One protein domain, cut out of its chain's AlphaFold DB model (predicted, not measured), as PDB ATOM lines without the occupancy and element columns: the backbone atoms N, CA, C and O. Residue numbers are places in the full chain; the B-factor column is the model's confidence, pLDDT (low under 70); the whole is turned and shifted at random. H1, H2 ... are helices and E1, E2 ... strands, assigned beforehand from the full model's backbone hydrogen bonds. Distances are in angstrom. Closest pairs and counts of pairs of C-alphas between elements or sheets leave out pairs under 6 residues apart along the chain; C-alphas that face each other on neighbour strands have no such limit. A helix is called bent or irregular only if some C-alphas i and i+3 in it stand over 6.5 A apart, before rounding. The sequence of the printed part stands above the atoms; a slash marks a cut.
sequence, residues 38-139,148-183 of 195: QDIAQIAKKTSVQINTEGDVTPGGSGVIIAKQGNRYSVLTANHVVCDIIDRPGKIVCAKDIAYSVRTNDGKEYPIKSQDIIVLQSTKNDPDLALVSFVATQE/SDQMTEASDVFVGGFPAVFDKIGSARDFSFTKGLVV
ATOM      1  N   GLN A  38      40.307  27.530 -22.207       90.12
ATOM      2  CA  GLN A  38      41.173  27.304 -23.357       90.12
ATOM      3  C   GLN A  38      42.157  26.158 -23.095       90.12
ATOM      4  O   GLN A  38      42.315  25.298 -23.959       90.12
ATOM      5  N   ASP A  39      42.760  26.098 -21.909       91.50
ATOM      6  CA  ASP A  39      43.671  25.013 -21.533       91.50
ATOM      7  C   ASP A  39      42.937  23.673 -21.426       91.50
ATOM      8  O   ASP A  39      43.431  22.667 -21.936       91.50
ATOM      9  N   ILE A  40      41.719  23.652 -20.867       91.69
ATOM     10  CA  ILE A  40      40.867  22.449 -20.841       91.69
ATOM     11  C   ILE A  40      40.567  21.978 -22.270       91.69
ATOM     12  O   ILE A  40      40.707  20.791 -22.573       91.69
ATOM     13  N   ALA A  41      40.222  22.898 -23.174       93.00
ATOM     14  CA  ALA A  41      39.989  22.579 -24.578       93.00
ATOM     15  C   ALA A  41      41.249  22.027 -25.262       93.00
ATOM     16  O   ALA A  41      41.159  21.086 -26.053       93.00
ATOM     17  N   GLN A  42      42.432  22.567 -24.947       94.62
ATOM     18  CA  GLN A  42      43.700  22.047 -25.463       94.62
ATOM     19  C   GLN A  42      44.016  20.654 -24.922       94.62
ATOM     20  O   GLN A  42      44.471  19.806 -25.688       94.62
ATOM     21  N   ILE A  43      43.763  20.395 -23.637       93.56
ATOM     22  CA  ILE A  43      43.918  19.065 -23.040       93.56
ATOM     23  C   ILE A  43      42.983  18.082 -23.747       93.56
ATOM     24  O   ILE A  43      43.461  17.086 -24.285       93.56
ATOM     25  N   ALA A  44      41.689  18.405 -23.842       94.69
ATOM     26  CA  ALA A  44      40.699  17.565 -24.510       94.69
ATOM     27  C   ALA A  44      41.090  17.281 -25.968       94.69
ATOM     28  O   ALA A  44      41.059  16.134 -26.406       94.69
ATOM     29  N   LYS A  45      41.538  18.298 -26.712       95.88
ATOM     30  CA  LYS A  45      41.990  18.135 -28.100       95.88
ATOM     31  C   LYS A  45      43.243  17.267 -28.218       95.88
ATOM     32  O   LYS A  45      43.382  16.552 -29.203       95.88
ATOM     33  N   LYS A  46      44.176  17.344 -27.263       96.62
ATOM     34  CA  LYS A  46      45.440  16.586 -27.290       96.62
ATOM     35  C   LYS A  46      45.294  15.123 -26.892       96.62
ATOM     36  O   LYS A  46      46.122  14.321 -27.311       96.62
ATOM     37  N   THR A  47      44.285  14.790 -26.097       97.19
ATOM     38  CA  THR A  47      44.043  13.420 -25.627       97.19
ATOM     39  C   THR A  47      42.942  12.706 -26.412       97.19
ATOM     40  O   THR A  47      42.869  11.479 -26.368       97.19
ATOM     41  N   SER A  48      42.100  13.444 -27.143       97.75
ATOM     42  CA  SER A  48      41.051  12.873 -27.992       97.75
ATOM     43  C   SER A  48      41.594  12.395 -29.334       97.75
ATOM     44  O   SER A  48      42.453  13.028 -29.949       97.75
ATOM     45  N   VAL A  49      41.013  11.310 -29.831       98.31
ATOM     46  CA  VAL A  49      41.291  10.743 -31.150       98.31
ATOM     47  C   VAL A  49      39.996  10.485 -31.912       98.31
ATOM     48  O   VAL A  49      38.937  10.277 -31.315       98.31
ATOM     49  N   GLN A  50      40.084  10.477 -33.236       97.62
ATOM     50  CA  GLN A  50      39.049   9.926 -34.101       97.62
ATOM     51  C   GLN A  50      39.262   8.423 -34.242       97.62
ATOM     52  O   GLN A  50      40.398   7.960 -34.335       97.62
ATOM     53  N   ILE A  51      38.167   7.678 -34.302       97.62
ATOM     54  CA  ILE A  51      38.174   6.280 -34.718       97.62
ATOM     55  C   ILE A  51      37.347   6.184 -35.992       97.62
ATOM     56  O   ILE A  51      36.187   6.601 -35.998       97.62
ATOM     57  N   ASN A  52      37.961   5.681 -37.058       96.19
ATOM     58  CA  ASN A  52      37.384   5.607 -38.397       96.19
ATOM     59  C   ASN A  52      37.441   4.172 -38.917       96.19
ATOM     60  O   ASN A  52      38.231   3.358 -38.439       96.19
ATOM     61  N   THR A  53      36.619   3.879 -39.917       93.31
ATOM     62  CA  THR A  53      36.745   2.673 -40.740       93.31
ATOM     63  C   THR A  53      37.554   2.989 -41.992       93.31
ATOM     64  O   THR A  53      37.487   4.113 -42.493       93.31
ATOM     65  N   GLU A  54      38.277   2.008 -42.530       87.81
ATOM     66  CA  GLU A  54      38.989   2.161 -43.804       87.81
ATOM     67  C   GLU A  54      38.065   2.721 -44.902       87.81
ATOM     68  O   GLU A  54      36.907   2.320 -45.036       87.81
ATOM     69  N   GLY A  55      38.568   3.701 -45.658       85.69
ATOM     70  CA  GLY A  55      37.813   4.384 -46.709       85.69
ATOM     71  C   GLY A  55      36.772   5.397 -46.219       85.69
ATOM     72  O   GLY A  55      36.014   5.894 -47.045       85.69
ATOM     73  N   ASP A  56      36.717   5.699 -44.914       87.94
ATOM     74  CA  ASP A  56      35.790   6.677 -44.320       87.94
ATOM     75  C   ASP A  56      34.312   6.408 -44.666       87.94
ATOM     76  O   ASP A  56      33.493   7.316 -44.766       87.94
ATOM     77  N   VAL A  57      33.957   5.133 -44.842       84.31
ATOM     78  CA  VAL A  57      32.623   4.699 -45.298       84.31
ATOM     79  C   VAL A  57      31.543   4.735 -44.212       84.31
ATOM     80  O   VAL A  57      30.365   4.536 -44.501       84.31
ATOM     81  N   THR A  58      31.928   4.985 -42.961       86.25
ATOM     82  CA  THR A  58      31.015   5.126 -41.823       86.25
ATOM     83  C   THR A  58      31.189   6.497 -41.168       86.25
ATOM     84  O   THR A  58      32.240   7.127 -41.318       86.25
ATOM     85  N   PRO A  59      30.199   6.969 -40.384       87.81
ATOM     86  CA  PRO A  59      30.346   8.198 -39.607       87.81
ATOM     87  C   PRO A  59      31.595   8.210 -38.711       87.81
ATOM     88  O   PRO A  59      32.185   9.269 -38.510       87.81
ATOM     89  N   GLY A  60      32.024   7.044 -38.216       92.25
ATOM     90  CA  GLY A  60      33.112   6.907 -37.252       92.25
ATOM     91  C   GLY A  60      32.711   7.341 -35.839       92.25
ATOM     92  O   GLY A  60      31.562   7.672 -35.555       92.25
ATOM     93  N   GLY A  61      33.683   7.345 -34.930       95.00
ATOM     94  CA  GLY A  61      33.492   7.737 -33.535       95.00
ATOM     95  C   GLY A  61      34.689   8.479 -32.956       95.00
ATOM     96  O   GLY A  61      35.601   8.880 -33.682       95.00
ATOM     97  N   SER A  62      34.646   8.721 -31.651       97.56
ATOM     98  CA  SER A  62      35.725   9.369 -30.900       97.56
ATOM     99  C   SER A  62      36.254   8.426 -29.830       97.56
ATOM    100  O   SER A  62      35.537   7.543 -29.358       97.56
ATOM    101  N   GLY A  63      37.491   8.637 -29.412       97.81
ATOM    102  CA  GLY A  63      38.077   7.958 -28.267       97.81
ATOM    103  C   GLY A  63      39.033   8.868 -27.513       97.81
ATOM    104  O   GLY A  63      39.352   9.966 -27.966       97.81
ATOM    105  N   VAL A  64      39.494   8.399 -26.360       98.31
ATOM    106  CA  VAL A  64      40.396   9.138 -25.472       98.31
ATOM    107  C   VAL A  64      41.593   8.268 -25.153       98.31
ATOM    108  O   VAL A  64      41.419   7.134 -24.715       98.31
ATOM    109  N   ILE A  65      42.802   8.787 -25.335       98.44
ATOM    110  CA  ILE A  65      44.024   8.089 -24.937       98.44
ATOM    111  C   ILE A  65      44.101   8.098 -23.406       98.44
ATOM    112  O   ILE A  65      44.240   9.159 -22.805       98.44
ATOM    113  N   ILE A  66      44.027   6.927 -22.775       97.81
ATOM    114  CA  ILE A  66      43.993   6.789 -21.305       97.81
ATOM    115  C   ILE A  66      45.260   6.161 -20.720       97.81
ATOM    116  O   ILE A  66      45.503   6.264 -19.523       97.81
ATOM    117  N   ALA A  67      46.070   5.492 -21.542       97.50
ATOM    118  CA  ALA A  67      47.302   4.867 -21.081       97.50
ATOM    119  C   ALA A  67      48.315   4.708 -22.214       97.50
ATOM    120  O   ALA A  67      47.960   4.656 -23.394       97.50
ATOM    121  N   LYS A  68      49.583   4.576 -21.823       97.75
ATOM    122  CA  LYS A  68      50.711   4.293 -22.707       97.75
ATOM    123  C   LYS A  68      51.631   3.262 -22.054       97.75
ATOM    124  O   LYS A  68      52.018   3.423 -20.900       97.75
ATOM    125  N   GLN A  69      52.019   2.234 -22.804       97.81
ATOM    126  CA  GLN A  69      53.023   1.245 -22.414       97.81
ATOM    127  C   GLN A  69      54.031   1.061 -23.556       97.81
ATOM    128  O   GLN A  69      53.706   0.506 -24.605       97.81
ATOM    129  N   GLY A  70      55.265   1.532 -23.371       97.50
ATOM    130  CA  GLY A  70      56.247   1.560 -24.460       97.50
ATOM    131  C   GLY A  70      55.745   2.435 -25.610       97.50
ATOM    132  O   GLY A  70      55.454   3.602 -25.400       97.50
ATOM    133  N   ASN A  71      55.606   1.880 -26.809       97.81
ATOM    134  CA  ASN A  71      55.042   2.564 -27.981       97.81
ATOM    135  C   ASN A  71      53.547   2.261 -28.207       97.81
ATOM    136  O   ASN A  71      52.984   2.669 -29.222       97.81
ATOM    137  N   ARG A  72      52.907   1.517 -27.298       98.31
ATOM    138  CA  ARG A  72      51.499   1.129 -27.393       98.31
ATOM    139  C   ARG A  72      50.634   2.074 -26.570       98.31
ATOM    140  O   ARG A  72      50.876   2.256 -25.380       98.31
ATOM    141  N   TYR A  73      49.601   2.617 -27.195       98.62
ATOM    142  CA  TYR A  73      48.617   3.493 -26.575       98.62
ATOM    143  C   TYR A  73      47.281   2.777 -26.453       98.62
ATOM    144  O   TYR A  73      46.881   2.065 -27.374       98.62
ATOM    145  N   SER A  74      46.593   2.998 -25.336       98.38
ATOM    146  CA  SER A  74      45.250   2.481 -25.081       98.38
ATOM    147  C   SER A  74      44.239   3.615 -25.138       98.38
ATOM    148  O   SER A  74      44.421   4.654 -24.500       98.38
ATOM    149  N   VAL A  75      43.164   3.394 -25.885       98.56
ATOM    150  CA  VAL A  75      42.102   4.360 -26.146       98.56
ATOM    151  C   VAL A  75      40.787   3.809 -25.621       98.56
ATOM    152  O   VAL A  75      40.365   2.728 -26.031       98.56
ATOM    153  N   LEU A  76      40.133   4.558 -24.739       98.12
ATOM    154  CA  LEU A  76      38.767   4.277 -24.308       98.12
ATOM    155  C   LEU A  76      37.783   4.870 -25.319       98.12
ATOM    156  O   LEU A  76      37.925   6.027 -25.722       98.12
ATOM    157  N   THR A  77      36.791   4.087 -25.729       97.31
ATOM    158  CA  THR A  77      35.741   4.498 -26.667       97.31
ATOM    159  C   THR A  77      34.429   3.770 -26.362       97.31
ATOM    160  O   THR A  77      34.375   2.928 -25.461       97.31
ATOM    161  N   ALA A  78      33.369   4.102 -27.093       95.31
ATOM    162  CA  ALA A  78      32.115   3.367 -27.016       95.31
ATOM    163  C   ALA A  78      32.214   2.041 -27.782       95.31
ATOM    164  O   ALA A  78      32.912   1.952 -28.795       95.31
ATOM    165  N   ASN A  79      31.513   1.005 -27.320       92.75
ATOM    166  CA  ASN A  79      31.548  -0.297 -27.980       92.75
ATOM    167  C   ASN A  79      30.982  -0.208 -29.406       92.75
ATOM    168  O   ASN A  79      31.626  -0.687 -30.337       92.75
ATOM    169  N   HIS A  80      29.870   0.504 -29.613       91.62
ATOM    170  CA  HIS A  80      29.281   0.672 -30.949       91.62
ATOM    171  C   HIS A  80      30.207   1.342 -31.986       91.62
ATOM    172  O   HIS A  80      29.945   1.249 -33.181       91.62
ATOM    173  N   VAL A  81      31.281   2.025 -31.564       93.25
ATOM    174  CA  VAL A  81      32.249   2.656 -32.484       93.25
ATOM    175  C   VAL A  81      33.157   1.619 -33.145       93.25
ATOM    176  O   VAL A  81      33.622   1.831 -34.261       93.25
ATOM    177  N   VAL A  82      33.437   0.514 -32.450       92.25
ATOM    178  CA  VAL A  82      34.451  -0.483 -32.843       92.25
ATOM    179  C   VAL A  82      33.899  -1.905 -32.913       92.25
ATOM    180  O   VAL A  82      34.641  -2.864 -33.124       92.25
ATOM    181  N   CYS A  83      32.593  -2.048 -32.723       88.44
ATOM    182  CA  CYS A  83      31.883  -3.309 -32.741       88.44
ATOM    183  C   CYS A  83      30.555  -3.131 -33.469       88.44
ATOM    184  O   CYS A  83      29.574  -2.664 -32.890       88.44
ATOM    185  N   ASP A  84      30.516  -3.562 -34.727       82.38
ATOM    186  CA  ASP A  84      29.245  -3.812 -35.395       82.38
ATOM    187  C   ASP A  84      28.682  -5.139 -34.871       82.38
ATOM    188  O   ASP A  84      29.266  -6.211 -35.082       82.38
ATOM    189  N   ILE A  85      27.618  -5.045 -34.071       78.44
ATOM    190  CA  ILE A  85      27.081  -6.169 -33.306       78.44
ATOM    191  C   ILE A  85      26.360  -7.128 -34.251       78.44
ATOM    192  O   ILE A  85      25.351  -6.800 -34.870       78.44
ATOM    193  N   ILE A  86      26.811  -8.376 -34.257       75.25
ATOM    194  CA  ILE A  86      26.112  -9.478 -34.906       75.25
ATOM    195  C   ILE A  86      25.005  -9.946 -33.956       75.25
ATOM    196  O   ILE A  86      25.295 -10.561 -32.928       75.25
ATOM    197  N   ASP A  87      23.742  -9.664 -34.295       74.19
ATOM    198  CA  ASP A  87      22.586  -9.989 -33.448       74.19
ATOM    199  C   ASP A  87      22.447 -11.507 -33.253       74.19
ATOM    200  O   ASP A  87      21.999 -12.253 -34.130       74.19
ATOM    201  N   ARG A  88      22.909 -11.983 -32.094       69.69
ATOM    202  CA  ARG A  88      22.853 -13.382 -31.671       69.69
ATOM    203  C   ARG A  88      22.549 -13.445 -30.176       69.69
ATOM    204  O   ARG A  88      23.050 -12.618 -29.414       69.69
ATOM    205  N   PRO A  89      21.756 -14.431 -29.727       67.38
ATOM    206  CA  PRO A  89      21.495 -14.616 -28.308       67.38
ATOM    207  C   PRO A  89      22.794 -14.939 -27.556       67.38
ATOM    208  O   PRO A  89      23.578 -15.785 -27.988       67.38
ATOM    209  N   GLY A  90      22.997 -14.288 -26.410       72.00
ATOM    210  CA  GLY A  90      24.158 -14.500 -25.545       72.00
ATOM    211  C   GLY A  90      25.141 -13.329 -25.560       72.00
ATOM    212  O   GLY A  90      24.744 -12.183 -25.363       72.00
ATOM    213  N   LYS A  91      26.434 -13.637 -25.711       72.94
ATOM    214  CA  LYS A  91      27.529 -12.659 -25.640       72.94
ATOM    215  C   LYS A  91      27.523 -11.745 -26.869       72.94
ATOM    216  O   LYS A  91      27.297 -12.226 -27.975       72.94
ATOM    217  N   ILE A  92      27.856 -10.466 -26.680       77.88
ATOM    218  CA  ILE A  92      28.111  -9.536 -27.788       77.88
ATOM    219  C   ILE A  92      29.240 -10.084 -28.676       77.88
ATOM    220  O   ILE A  92      30.336 -10.397 -28.201       77.88
ATOM    221  N   VAL A  93      28.949 -10.223 -29.971       80.38
ATOM    222  CA  VAL A  93      29.897 -10.645 -31.007       80.38
ATOM    223  C   VAL A  93      29.995  -9.536 -32.043       80.38
ATOM    224  O   VAL A  93      28.975  -9.108 -32.572       80.38
ATOM    225  N   CYS A  94      31.215  -9.107 -32.347       83.19
ATOM    226  CA  CYS A  94      31.478  -8.069 -33.338       83.19
ATOM    227  C   CYS A  94      31.851  -8.674 -34.691       83.19
ATOM    228  O   CYS A  94      32.504  -9.727 -34.745       83.19
ATOM    229  N   ALA A  95      31.505  -7.971 -35.764       81.50
ATOM    230  CA  ALA A  95      32.110  -8.171 -37.073       81.50
ATOM    231  C   ALA A  95      33.648  -8.083 -36.982       81.50
ATOM    232  O   ALA A  95      34.198  -7.296 -36.207       81.50
ATOM    233  N   LYS A  96      34.352  -8.930 -37.741       82.44
ATOM    234  CA  LYS A  96      35.830  -9.028 -37.723       82.44
ATOM    235  C   LYS A  96      36.484  -8.594 -39.032       82.44
ATOM    236  O   LYS A  96      37.704  -8.503 -39.100       82.44
ATOM    237  N   ASP A  97      35.674  -8.367 -40.051       85.25
ATOM    238  CA  ASP A  97      36.027  -7.946 -41.402       85.25
ATOM    239  C   ASP A  97      36.053  -6.419 -41.562       85.25
ATOM    240  O   ASP A  97      36.311  -5.918 -42.653       85.25
ATOM    241  N   ILE A  98      35.844  -5.673 -40.472       88.88
ATOM    242  CA  ILE A  98      35.935  -4.215 -40.455       88.88
ATOM    243  C   ILE A  98      37.341  -3.798 -40.017       88.88
ATOM    244  O   ILE A  98      37.795  -4.128 -38.917       88.88
ATOM    245  N   ALA A  99      38.024  -3.054 -40.884       92.94
ATOM    246  CA  ALA A  99      39.306  -2.435 -40.584       92.94
ATOM    247  C   ALA A  99      39.087  -1.051 -39.962       92.94
ATOM    248  O   ALA A  99      38.469  -0.178 -40.576       92.94
ATOM    249  N   TYR A 100      39.613  -0.854 -38.753       95.81
ATOM    250  CA  TYR A 100      39.533   0.414 -38.030       95.81
ATOM    251  C   TYR A 100      40.894   1.109 -37.957       95.81
ATOM    252  O   TYR A 100      41.943   0.459 -37.911       95.81
ATOM    253  N   SER A 101      40.880   2.436 -37.869       97.25
ATOM    254  CA  SER A 101      42.062   3.255 -37.610       97.25
ATOM    255  C   SER A 101      41.804   4.281 -36.511       97.25
ATOM    256  O   SER A 101      40.687   4.760 -36.316       97.25
ATOM    257  N   VAL A 102      42.865   4.617 -35.778       98.25
ATOM    258  CA  VAL A 102      42.922   5.790 -34.907       98.25
ATOM    259  C   VAL A 102      43.530   6.936 -35.697       98.25
ATOM    260  O   VAL A 102      44.644   6.795 -36.198       98.25
ATOM    261  N   ARG A 103      42.854   8.084 -35.748       97.88
ATOM    262  CA  ARG A 103      43.424   9.338 -36.242       97.88
ATOM    263  C   ARG A 103      43.642  10.315 -35.086       97.88
ATOM    264  O   ARG A 103      42.703  10.681 -34.377       97.88
ATOM    265  N   THR A 104      44.891  10.704 -34.869       97.81
ATOM    266  CA  THR A 104      45.322  11.561 -33.753       97.81
ATOM    267  C   THR A 104      45.137  13.047 -34.059       97.81
ATOM    268  O   THR A 104      44.822  13.447 -35.180       97.81
ATOM    269  N   ASN A 105      45.322  13.897 -33.047       94.69
ATOM    270  CA  ASN A 105      45.114  15.347 -33.142       94.69
ATOM    271  C   ASN A 105      46.049  16.071 -34.134       94.69
ATOM    272  O   ASN A 105      45.732  17.175 -34.573       94.69
ATOM    273  N   ASP A 106      47.185  15.462 -34.474       95.81
ATOM    274  CA  ASP A 106      48.132  15.898 -35.504       95.81
ATOM    275  C   ASP A 106      47.796  15.336 -36.899       95.81
ATOM    276  O   ASP A 106      48.539  15.555 -37.853       95.81
ATOM    277  N   GLY A 107      46.668  14.629 -37.031       95.88
ATOM    278  CA  GLY A 107      46.155  14.097 -38.290       95.88
ATOM    279  C   GLY A 107      46.819  12.802 -38.756       95.88
ATOM    280  O   GLY A 107      46.563  12.382 -39.883       95.88
ATOM    281  N   LYS A 108      47.665  12.170 -37.932       97.44
ATOM    282  CA  LYS A 108      48.268  10.871 -38.256       97.44
ATOM    283  C   LYS A 108      47.289   9.738 -38.035       97.44
ATOM    284  O   LYS A 108      46.501   9.774 -37.099       97.44
ATOM    285  N   GLU A 109      47.384   8.724 -38.886       97.31
ATOM    286  CA  GLU A 109      46.526   7.547 -38.836       97.31
ATOM    287  C   GLU A 109      47.318   6.306 -38.446       97.31
ATOM    288  O   GLU A 109      48.419   6.062 -38.945       97.31
ATOM    289  N   TYR A 110      46.733   5.512 -37.557       98.12
ATOM    290  CA  TYR A 110      47.308   4.285 -37.036       98.12
ATOM    291  C   TYR A 110      46.290   3.153 -37.172       98.12
ATOM    292  O   TYR A 110      45.184   3.274 -36.638       98.12
ATOM    293  N   PRO A 111      46.621   2.044 -37.850       97.31
ATOM    294  CA  PRO A 111      45.706   0.917 -37.963       97.31
ATOM    295  C   PRO A 111      45.501   0.248 -36.599       97.31
ATOM    296  O   PRO A 111      46.455   0.038 -35.844       97.31
ATOM    297  N   ILE A 112      44.258  -0.132 -36.310       96.62
ATOM    298  CA  ILE A 112      43.899  -0.958 -35.157       96.62
ATOM    299  C   ILE A 112      43.826  -2.405 -35.636       96.62
ATOM    300  O   ILE A 112      43.100  -2.727 -36.576       96.62
ATOM    301  N   LYS A 113      44.567  -3.305 -34.990       93.88
ATOM    302  CA  LYS A 113      44.467  -4.738 -35.292       93.88
ATOM    303  C   LYS A 113      43.252  -5.322 -34.577       93.88
ATOM    304  O   LYS A 113      42.966  -4.935 -33.449       93.88
ATOM    305  N   SER A 114      42.574  -6.307 -35.161       90.69
ATOM    306  CA  SER A 114      41.356  -6.880 -34.564       90.69
ATOM    307  C   SER A 114      41.576  -7.463 -33.158       90.69
ATOM    308  O   SER A 114      40.675  -7.418 -32.329       90.69
ATOM    309  N   GLN A 115      42.772  -7.986 -32.854       92.12
ATOM    310  CA  GLN A 115      43.140  -8.464 -31.512       92.12
ATOM    311  C   GLN A 115      43.405  -7.346 -30.493       92.12
ATOM    312  O   GLN A 115      43.498  -7.613 -29.300       92.12
ATOM    313  N   ASP A 116      43.565  -6.112 -30.966       95.38
ATOM    314  CA  ASP A 116      43.804  -4.926 -30.148       95.38
ATOM    315  C   ASP A 116      42.492  -4.214 -29.779       95.38
ATOM    316  O   ASP A 116      42.538  -3.138 -29.185       95.38
ATOM    317  N   ILE A 117      41.338  -4.813 -30.104       95.06
ATOM    318  CA  ILE A 117      39.998  -4.373 -29.706       95.06
ATOM    319  C   ILE A 117      39.507  -5.276 -28.572       95.06
ATOM    320  O   ILE A 117      39.386  -6.492 -28.725       95.06
ATOM    321  N   ILE A 118      39.194  -4.673 -27.430       94.19
ATOM    322  CA  ILE A 118      38.646  -5.338 -26.250       94.19
ATOM    323  C   ILE A 118      37.288  -4.714 -25.949       94.19
ATOM    324  O   ILE A 118      37.198  -3.601 -25.435       94.19
ATOM    325  N   VAL A 119      36.223  -5.450 -26.243       92.38
ATOM    326  CA  VAL A 119      34.865  -5.053 -25.870       92.38
ATOM    327  C   VAL A 119      34.643  -5.323 -24.387       92.38
ATOM    328  O   VAL A 119      34.851  -6.446 -23.922       92.38
ATOM    329  N   LEU A 120      34.228  -4.291 -23.650       91.12
ATOM    330  CA  LEU A 120      33.932  -4.380 -22.217       91.12
ATOM    331  C   LEU A 120      32.444  -4.658 -21.962       91.12
ATOM    332  O   LEU A 120      32.087  -5.197 -20.916       91.12
ATOM    333  N   GLN A 121      31.588  -4.347 -22.936       87.69
ATOM    334  CA  GLN A 121      30.165  -4.660 -22.907       87.69
ATOM    335  C   GLN A 121      29.938  -6.171 -23.112       87.69
ATOM    336  O   GLN A 121      30.227  -6.714 -24.179       87.69
ATOM    337  N   SER A 122      29.413  -6.881 -22.111       83.62
ATOM    338  CA  SER A 122      29.115  -8.320 -22.229       83.62
ATOM    339  C   SER A 122      27.642  -8.585 -22.547       83.62
ATOM    340  O   SER A 122      27.331  -9.514 -23.298       83.62
ATOM    341  N   THR A 123      26.745  -7.758 -22.008       82.06
ATOM    342  CA  THR A 123      25.289  -7.800 -22.179       82.06
ATOM    343  C   THR A 123      24.744  -6.436 -22.614       82.06
ATOM    344  O   THR A 123      25.395  -5.412 -22.426       82.06
ATOM    345  N   LYS A 124      23.513  -6.390 -23.145       77.19
ATOM    346  CA  LYS A 124      22.854  -5.127 -23.546       77.19
ATOM    347  C   LYS A 124      22.624  -4.143 -22.385       77.19
ATOM    348  O   LYS A 124      22.359  -2.977 -22.645       77.19
ATOM    349  N   ASN A 125      22.714  -4.606 -21.135       82.38
ATOM    350  CA  ASN A 125      22.554  -3.771 -19.943       82.38
ATOM    351  C   ASN A 125      23.891  -3.236 -19.408       82.38
ATOM    352  O   ASN A 125      23.889  -2.399 -18.506       82.38
ATOM    353  N   ASP A 126      25.017  -3.727 -19.929       86.56
ATOM    354  CA  ASP A 126      26.334  -3.244 -19.529       86.56
ATOM    355  C   ASP A 126      26.637  -1.910 -20.226       86.56
ATOM    356  O   ASP A 126      26.110  -1.651 -21.317       86.56
ATOM    357  N   PRO A 127      27.522  -1.080 -19.646       88.44
ATOM    358  CA  PRO A 127      28.000   0.126 -20.304       88.44
ATOM    359  C   PRO A 127      28.539  -0.159 -21.709       88.44
ATOM    360  O   PRO A 127      29.313  -1.094 -21.920       88.44
ATOM    361  N   ASP A 128      28.151   0.685 -22.660       91.44
ATOM    362  CA  ASP A 128      28.579   0.656 -24.059       91.44
ATOM    363  C   ASP A 128      30.036   1.131 -24.184       91.44
ATOM    364  O   ASP A 128      30.307   2.246 -24.619       91.44
ATOM    365  N   LEU A 129      30.983   0.308 -23.723       94.44
ATOM    366  CA  LEU A 129      32.407   0.637 -23.637       94.44
ATOM    367  C   LEU A 129      33.293  -0.412 -24.313       94.44
ATOM    368  O   LEU A 129      33.066  -1.624 -24.221       94.44
ATOM    369  N   ALA A 130      34.371   0.070 -24.925       95.50
ATOM    370  CA  ALA A 130      35.447  -0.738 -25.475       95.50
ATOM    371  C   ALA A 130      36.807  -0.053 -25.289       95.50
ATOM    372  O   ALA A 130      36.914   1.172 -25.191       95.50
ATOM    373  N   LEU A 131      37.859  -0.866 -25.265       97.25
ATOM    374  CA  LEU A 131      39.241  -0.421 -25.322       97.25
ATOM    375  C   LEU A 131      39.825  -0.803 -26.677       97.25
ATOM    376  O   LEU A 131      39.738  -1.959 -27.083       97.25
ATOM    377  N   VAL A 132      40.469   0.144 -27.346       97.94
ATOM    378  CA  VAL A 132      41.302  -0.151 -28.514       97.94
ATOM    379  C   VAL A 132      42.745   0.215 -28.239       97.94
ATOM    380  O   VAL A 132      43.038   1.038 -27.371       97.94
ATOM    381  N   SER A 133      43.678  -0.399 -28.955       98.31
ATOM    382  CA  SER A 133      45.079  -0.005 -28.883       98.31
ATOM    383  C   SER A 133      45.688   0.213 -30.254       98.31
ATOM    384  O   SER A 133      45.370  -0.484 -31.214       98.31
ATOM    385  N   PHE A 134      46.624   1.152 -30.312       98.50
ATOM    386  CA  PHE A 134      47.436   1.419 -31.491       98.50
ATOM    387  C   PHE A 134      48.902   1.592 -31.091       98.50
ATOM    388  O   PHE A 134      49.227   1.794 -29.919       98.50
ATOM    389  N   VAL A 135      49.800   1.470 -32.065       98.38
ATOM    390  CA  VAL A 135      51.242   1.621 -31.855       98.38
ATOM    391  C   VAL A 135      51.720   2.865 -32.583       98.38
ATOM    392  O   VAL A 135      51.509   2.987 -33.787       98.38
ATOM    393  N   ALA A 136      52.396   3.758 -31.867       98.06
ATOM    394  CA  ALA A 136      52.957   4.981 -32.422       98.06
ATOM    395  C   ALA A 136      54.377   5.221 -31.903       98.06
ATOM    396  O   ALA A 136      54.686   4.956 -30.745       98.06
ATOM    397  N   THR A 137      55.245   5.743 -32.768       96.88
ATOM    398  CA  THR A 137      56.583   6.214 -32.375       96.88
ATOM    399  C   THR A 137      56.558   7.652 -31.867       96.88
ATOM    400  O   THR A 137      57.505   8.096 -31.227       96.88
ATOM    401  N   GLN A 138      55.482   8.381 -32.162       96.88
ATOM    402  CA  GLN A 138      55.220   9.712 -31.645       96.88
ATOM    403  C   GLN A 138      54.715   9.672 -30.204       96.88
ATOM    404  O   GLN A 138      54.109   8.700 -29.743       96.88
ATOM    405  N   GLU A 139      54.956  10.779 -29.515       97.62
ATOM    406  CA  GLU A 139      54.528  11.011 -28.145       97.62
ATOM    407  C   GLU A 139      53.155  11.687 -28.129       97.62
ATOM    408  O   GLU A 139      53.002  12.797 -28.642       97.62
ATOM    409  N   SER A 148      34.274   9.738 -10.767       79.19
ATOM    410  CA  SER A 148      32.945  10.295 -11.038       79.19
ATOM    411  C   SER A 148      32.053  10.401  -9.797       79.19
ATOM    412  O   SER A 148      31.091  11.172  -9.816       79.19
ATOM    413  N   ASP A 149      32.356   9.690  -8.705       78.81
ATOM    414  CA  ASP A 149      31.566   9.784  -7.476       78.81
ATOM    415  C   ASP A 149      31.734  11.127  -6.761       78.81
ATOM    416  O   ASP A 149      30.826  11.541  -6.031       78.81
ATOM    417  N   GLN A 150      32.820  11.851  -7.044       78.38
ATOM    418  CA  GLN A 150      33.086  13.189  -6.507       78.38
ATOM    419  C   GLN A 150      32.341  14.306  -7.253       78.38
ATOM    420  O   GLN A 150      32.315  15.445  -6.785       78.38
ATOM    421  N   MET A 151      31.731  14.023  -8.411       74.75
ATOM    422  CA  MET A 151      30.992  15.043  -9.161       74.75
ATOM    423  C   MET A 151      29.696  15.412  -8.431       74.75
ATOM    424  O   MET A 151      28.951  14.543  -7.981       74.75
ATOM    425  N   THR A 152      29.394  16.702  -8.322       80.12
ATOM    426  CA  THR A 152      28.167  17.204  -7.675       80.12
ATOM    427  C   THR A 152      27.310  17.983  -8.665       80.12
ATOM    428  O   THR A 152      27.800  18.424  -9.707       80.12
ATOM    429  N   GLU A 153      26.017  18.129  -8.377       82.12
ATOM    430  CA  GLU A 153      25.143  19.001  -9.170       82.12
ATOM    431  C   GLU A 153      25.737  20.413  -9.269       82.12
ATOM    432  O   GLU A 153      26.414  20.881  -8.354       82.12
ATOM    433  N   ALA A 154      25.512  21.062 -10.410       79.69
ATOM    434  CA  ALA A 154      26.123  22.322 -10.826       79.69
ATOM    435  C   ALA A 154      27.646  22.293 -11.079       79.69
ATOM    436  O   ALA A 154      28.221  23.340 -11.372       79.69
ATOM    437  N   SER A 155      28.304  21.126 -11.044       82.56
ATOM    438  CA  SER A 155      29.689  21.014 -11.529       82.56
ATOM    439  C   SER A 155      29.762  21.305 -13.032       82.56
ATOM    440  O   SER A 155      28.922  20.833 -13.804       82.56
ATOM    441  N   ASP A 156      30.791  22.043 -13.450       85.81
ATOM    442  CA  ASP A 156      31.106  22.254 -14.863       85.81
ATOM    443  C   ASP A 156      31.595  20.943 -15.504       85.81
ATOM    444  O   ASP A 156      32.448  20.245 -14.953       85.81
ATOM    445  N   VAL A 157      31.086  20.630 -16.698       88.06
ATOM    446  CA  VAL A 157      31.535  19.496 -17.520       88.06
ATOM    447  C   VAL A 157      31.926  20.009 -18.894       88.06
ATOM    448  O   VAL A 157      31.250  20.864 -19.462       88.06
ATOM    449  N   PHE A 158      33.005  19.474 -19.453       90.50
ATOM    450  CA  PHE A 158      33.453  19.804 -20.798       90.50
ATOM    451  C   PHE A 158      33.476  18.542 -21.648       90.50
ATOM    452  O   PHE A 158      33.914  17.492 -21.192       90.50
ATOM    453  N   VAL A 159      32.999  18.640 -22.883       90.19
ATOM    454  CA  VAL A 159      32.921  17.507 -23.806       90.19
ATOM    455  C   VAL A 159      33.742  17.835 -25.039       90.19
ATOM    456  O   VAL A 159      33.425  18.785 -25.756       90.19
ATOM    457  N   GLY A 160      34.801  17.056 -25.260       93.25
ATOM    458  CA  GLY A 160      35.662  17.130 -26.436       93.25
ATOM    459  C   GLY A 160      35.581  15.856 -27.270       93.25
ATOM    460  O   GLY A 160      35.622  14.756 -26.725       93.25
ATOM    461  N   GLY A 161      35.482  15.995 -28.590       94.38
ATOM    462  CA  GLY A 161      35.448  14.849 -29.494       94.38
ATOM    463  C   GLY A 161      35.232  15.239 -30.949       94.38
ATOM    464  O   GLY A 161      35.335  16.402 -31.318       94.38
ATOM    465  N   PHE A 162      34.918  14.254 -31.778       95.44
ATOM    466  CA  PHE A 162      34.749  14.377 -33.223       95.44
ATOM    467  C   PHE A 162      33.355  13.883 -33.623       95.44
ATOM    468  O   PHE A 162      33.194  12.737 -34.048       95.44
ATOM    469  N   PRO A 163      32.304  14.689 -33.423       89.88
ATOM    470  CA  PRO A 163      30.952  14.281 -33.777       89.88
ATOM    471  C   PRO A 163      30.788  14.197 -35.303       89.88
ATOM    472  O   PRO A 163      31.364  14.990 -36.048       89.88
ATOM    473  N   ALA A 164      29.980  13.248 -35.770       86.62
ATOM    474  CA  ALA A 164      29.545  13.192 -37.163       86.62
ATOM    475  C   ALA A 164      28.387  14.184 -37.368       86.62
ATOM    476  O   ALA A 164      27.223  13.863 -37.139       86.62
ATOM    477  N   VAL A 165      28.727  15.424 -37.715       80.38
ATOM    478  CA  VAL A 165      27.786  16.533 -37.944       80.38
ATOM    479  C   VAL A 165      28.055  17.177 -39.300       80.38
ATOM    480  O   VAL A 165      29.175  17.114 -39.804       80.38
ATOM    481  N   PHE A 166      27.040  17.830 -39.871       79.25
ATOM    482  CA  PHE A 166      27.149  18.567 -41.140       79.25
ATOM    483  C   PHE A 166      27.655  17.707 -42.311       79.25
ATOM    484  O   PHE A 166      28.534  18.133 -43.056       79.25
ATOM    485  N   ASP A 167      27.145  16.476 -42.425       84.25
ATOM    486  CA  ASP A 167      27.506  15.496 -43.464       84.25
ATOM    487  C   ASP A 167      28.998  15.111 -43.506       84.25
ATOM    488  O   ASP A 167      29.468  14.481 -44.454       84.25
ATOM    489  N   LYS A 168      29.760  15.448 -42.455       87.94
ATOM    490  CA  LYS A 168      31.153  15.029 -42.293       87.94
ATOM    491  C   LYS A 168      31.212  13.643 -41.665       87.94
ATOM    492  O   LYS A 168      30.706  13.425 -40.563       87.94
ATOM    493  N   ILE A 169      31.896  12.736 -42.350       90.56
ATOM    494  CA  ILE A 169      32.146  11.360 -41.913       90.56
ATOM    495  C   ILE A 169      33.649  11.089 -41.868       90.56
ATOM    496  O   ILE A 169      34.433  11.818 -42.482       90.56
ATOM    497  N   GLY A 170      34.046  10.062 -41.119       91.25
ATOM    498  CA  GLY A 170      35.430   9.604 -41.103       91.25
ATOM    499  C   GLY A 170      36.435  10.706 -40.747       91.25
ATOM    500  O   GLY A 170      36.204  11.491 -39.819       91.25
ATOM    501  N   SER A 171      37.530  10.785 -41.507       93.00
ATOM    502  CA  SER A 171      38.620  11.756 -41.330       93.00
ATOM    503  C   SER A 171      38.227  13.227 -41.537       93.00
ATOM    504  O   SER A 171      38.944  14.120 -41.077       93.00
ATOM    505  N   ALA A 172      37.087  13.502 -42.182       93.19
ATOM    506  CA  ALA A 172      36.617  14.862 -42.454       93.19
ATOM    507  C   ALA A 172      35.973  15.549 -41.235       93.19
ATOM    508  O   ALA A 172      35.681  16.746 -41.295       93.19
ATOM    509  N   ARG A 173      35.718  14.811 -40.144       94.44
ATOM    510  CA  ARG A 173      35.082  15.339 -38.929       94.44
ATOM    511  C   ARG A 173      35.991  16.316 -38.191       94.44
ATOM    512  O   ARG A 173      37.171  16.043 -37.960       94.44
ATOM    513  N   ASP A 174      35.412  17.428 -37.747       94.12
ATOM    514  CA  ASP A 174      36.126  18.431 -36.958       94.12
ATOM    515  C   ASP A 174      36.079  18.111 -35.464       94.12
ATOM    516  O   ASP A 174      35.126  17.513 -34.958       94.12
ATOM    517  N   PHE A 175      37.101  18.567 -34.738       94.31
ATOM    518  CA  PHE A 175      37.060  18.559 -33.281       94.31
ATOM    519  C   PHE A 175      36.019  19.568 -32.783       94.31
ATOM    520  O   PHE A 175      36.073  20.749 -33.131       94.31
ATOM    521  N   SER A 176      35.117  19.109 -31.925       93.81
ATOM    522  CA  SER A 176      34.126  19.916 -31.225       93.81
ATOM    523  C   SER A 176      34.438  19.946 -29.733       93.81
ATOM    524  O   SER A 176      34.871  18.945 -29.159       93.81
ATOM    525  N   PHE A 177      34.206  21.101 -29.111       93.25
ATOM    526  CA  PHE A 177      34.374  21.321 -27.681       93.25
ATOM    527  C   PHE A 177      33.178  22.096 -27.141       93.25
ATOM    528  O   PHE A 177      32.860  23.176 -27.639       93.25
ATOM    529  N   THR A 178      32.516  21.552 -26.125       89.69
ATOM    530  CA  THR A 178      31.324  22.159 -25.521       89.69
ATOM    531  C   THR A 178      31.422  22.164 -24.001       89.69
ATOM    532  O   THR A 178      32.062  21.296 -23.410       89.69
ATOM    533  N   LYS A 179      30.797  23.164 -23.370       87.88
ATOM    534  CA  LYS A 179      30.647  23.274 -21.916       87.88
ATOM    535  C   LYS A 179      29.205  22.936 -21.537       87.88
ATOM    536  O   LYS A 179      28.279  23.422 -22.180       87.88
ATOM    537  N   GLY A 180      29.031  22.157 -20.478       84.75
ATOM    538  CA  GLY A 180      27.753  21.810 -19.870       84.75
ATOM    539  C   GLY A 180      27.814  21.858 -18.344       84.75
ATOM    540  O   GLY A 180      28.843  22.197 -17.758       84.75
ATOM    541  N   LEU A 181      26.692  21.514 -17.714       82.81
ATOM    542  CA  LEU A 181      26.524  21.472 -16.263       82.81
ATOM    543  C   LEU A 181      25.981  20.107 -15.845       82.81
ATOM    544  O   LEU A 181      25.132  19.539 -16.532       82.81
ATOM    545  N   VAL A 182      26.421  19.604 -14.694       78.25
ATOM    546  CA  VAL A 182      25.764  18.462 -14.046       78.25
ATOM    547  C   VAL A 182      24.416  18.925 -13.503       78.25
ATOM    548  O   VAL A 182      24.360  19.659 -12.521       78.25
ATOM    549  N   VAL A 183      23.325  18.500 -14.135       75.19
ATOM    550  CA  VAL A 183      21.962  18.920 -13.760       75.19
ATOM    551  C   VAL A 183      21.284  17.987 -12.753       75.19
ATOM    552  O   VAL A 183      20.367  18.406 -12.060       75.19
TER     553      VAL A 183
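This is residues 38 to 139 and 148 to 183 of the 195 residues of the protein "TPR domain protein" of Raphidiopsis curvata NIES-932 (UniProt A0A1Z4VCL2). One antiparallel sheet, E5 E4 E1 E2 E3 E7 E6, curls like part of a barrel and folds back on itself, the leaf E5 E4 E1 facing the leaf E3 E7 E6, with bent E2 as the hinge and short H2 at one end. To one side the hairpin E8 E9, a second antiparallel sheet, has H1 packed on it, mostly on E8. The printed part has 138 residues, with two named helices and nine named strands in the order H1 E1 E2 E3 H2 E4 E5 E6 E7 E8 E9; the class is mixed, helices and strands, and under half of the residues, 64, are in named elements. The whole is compact, with a radius of gyration of the C-alphas of 15.6 A, and rounded, spanning 41 by 37 by 36 A.

Begin in the large, strongly twisted sheet with E1, residues 48 to 53, E2, residues 61 to 69, and E3, residues 72 to 77: they form a meander, each strand the antiparallel neighbour of the one before. Look for N 49 and O 63 at 2.8 A, and N 64 and O 76 at 2.9 A. E2 bends by 58 degrees at residue 66. Beside E1 is E4, residues 100 to 103, with N 103 and O 50 at 2.8 A, and then edge strand E5, residues 109 to 112, with N 110 and O 102 at 2.8 A. Beside E3 is E7, residues 130 to 135, with N 75 and O 132 at 2.8 A, and then edge strand E6, residues 117 to 119, with N 118 and O 131 at 2.8 A. Between the leaves, the closest C-alphas of E5 and E7, Ile 112 and Phe 134, are 5.6 A apart. H2, residues 79 to 82, is on this sheet at a height over the sheet of 5.9 A; its C-alpha 79 is 4.7 A from that of Ala 130, its closest in E7. Farther out, E8, residues 156 to 161, and E9, residues 176 to 181, form a hairpin, with N 157 and O 180 at 2.9 A. H1, residues 38 to 47, comes closest to E8 at the C-alphas of Ala 44 and Gly 160, 5.4 A. Every O i to N i+4 pair in H1 is within hydrogen-bond range; H2 is too short for one.

Find C-alpha 38 at (41.173, 27.304, -23.357); from there H1 runs 14.4 A. E2 measures 23.4 A from C-alpha 61 at (33.492, 7.737, -33.535), E7 17.2 A and E8 17.0 A. E9, 16.9 A, ends at (26.524, 21.472, -16.263).

The C-alphas farthest apart, of Gln 38 and Pro 89, are 46.6 A apart. Residues 140 to 147 are not printed; C-alphas 139 and 148 are 27.5 A apart. The links H2 to E4 and E8 to E9 are long. Residues 88 to 89 have pLDDT under 70.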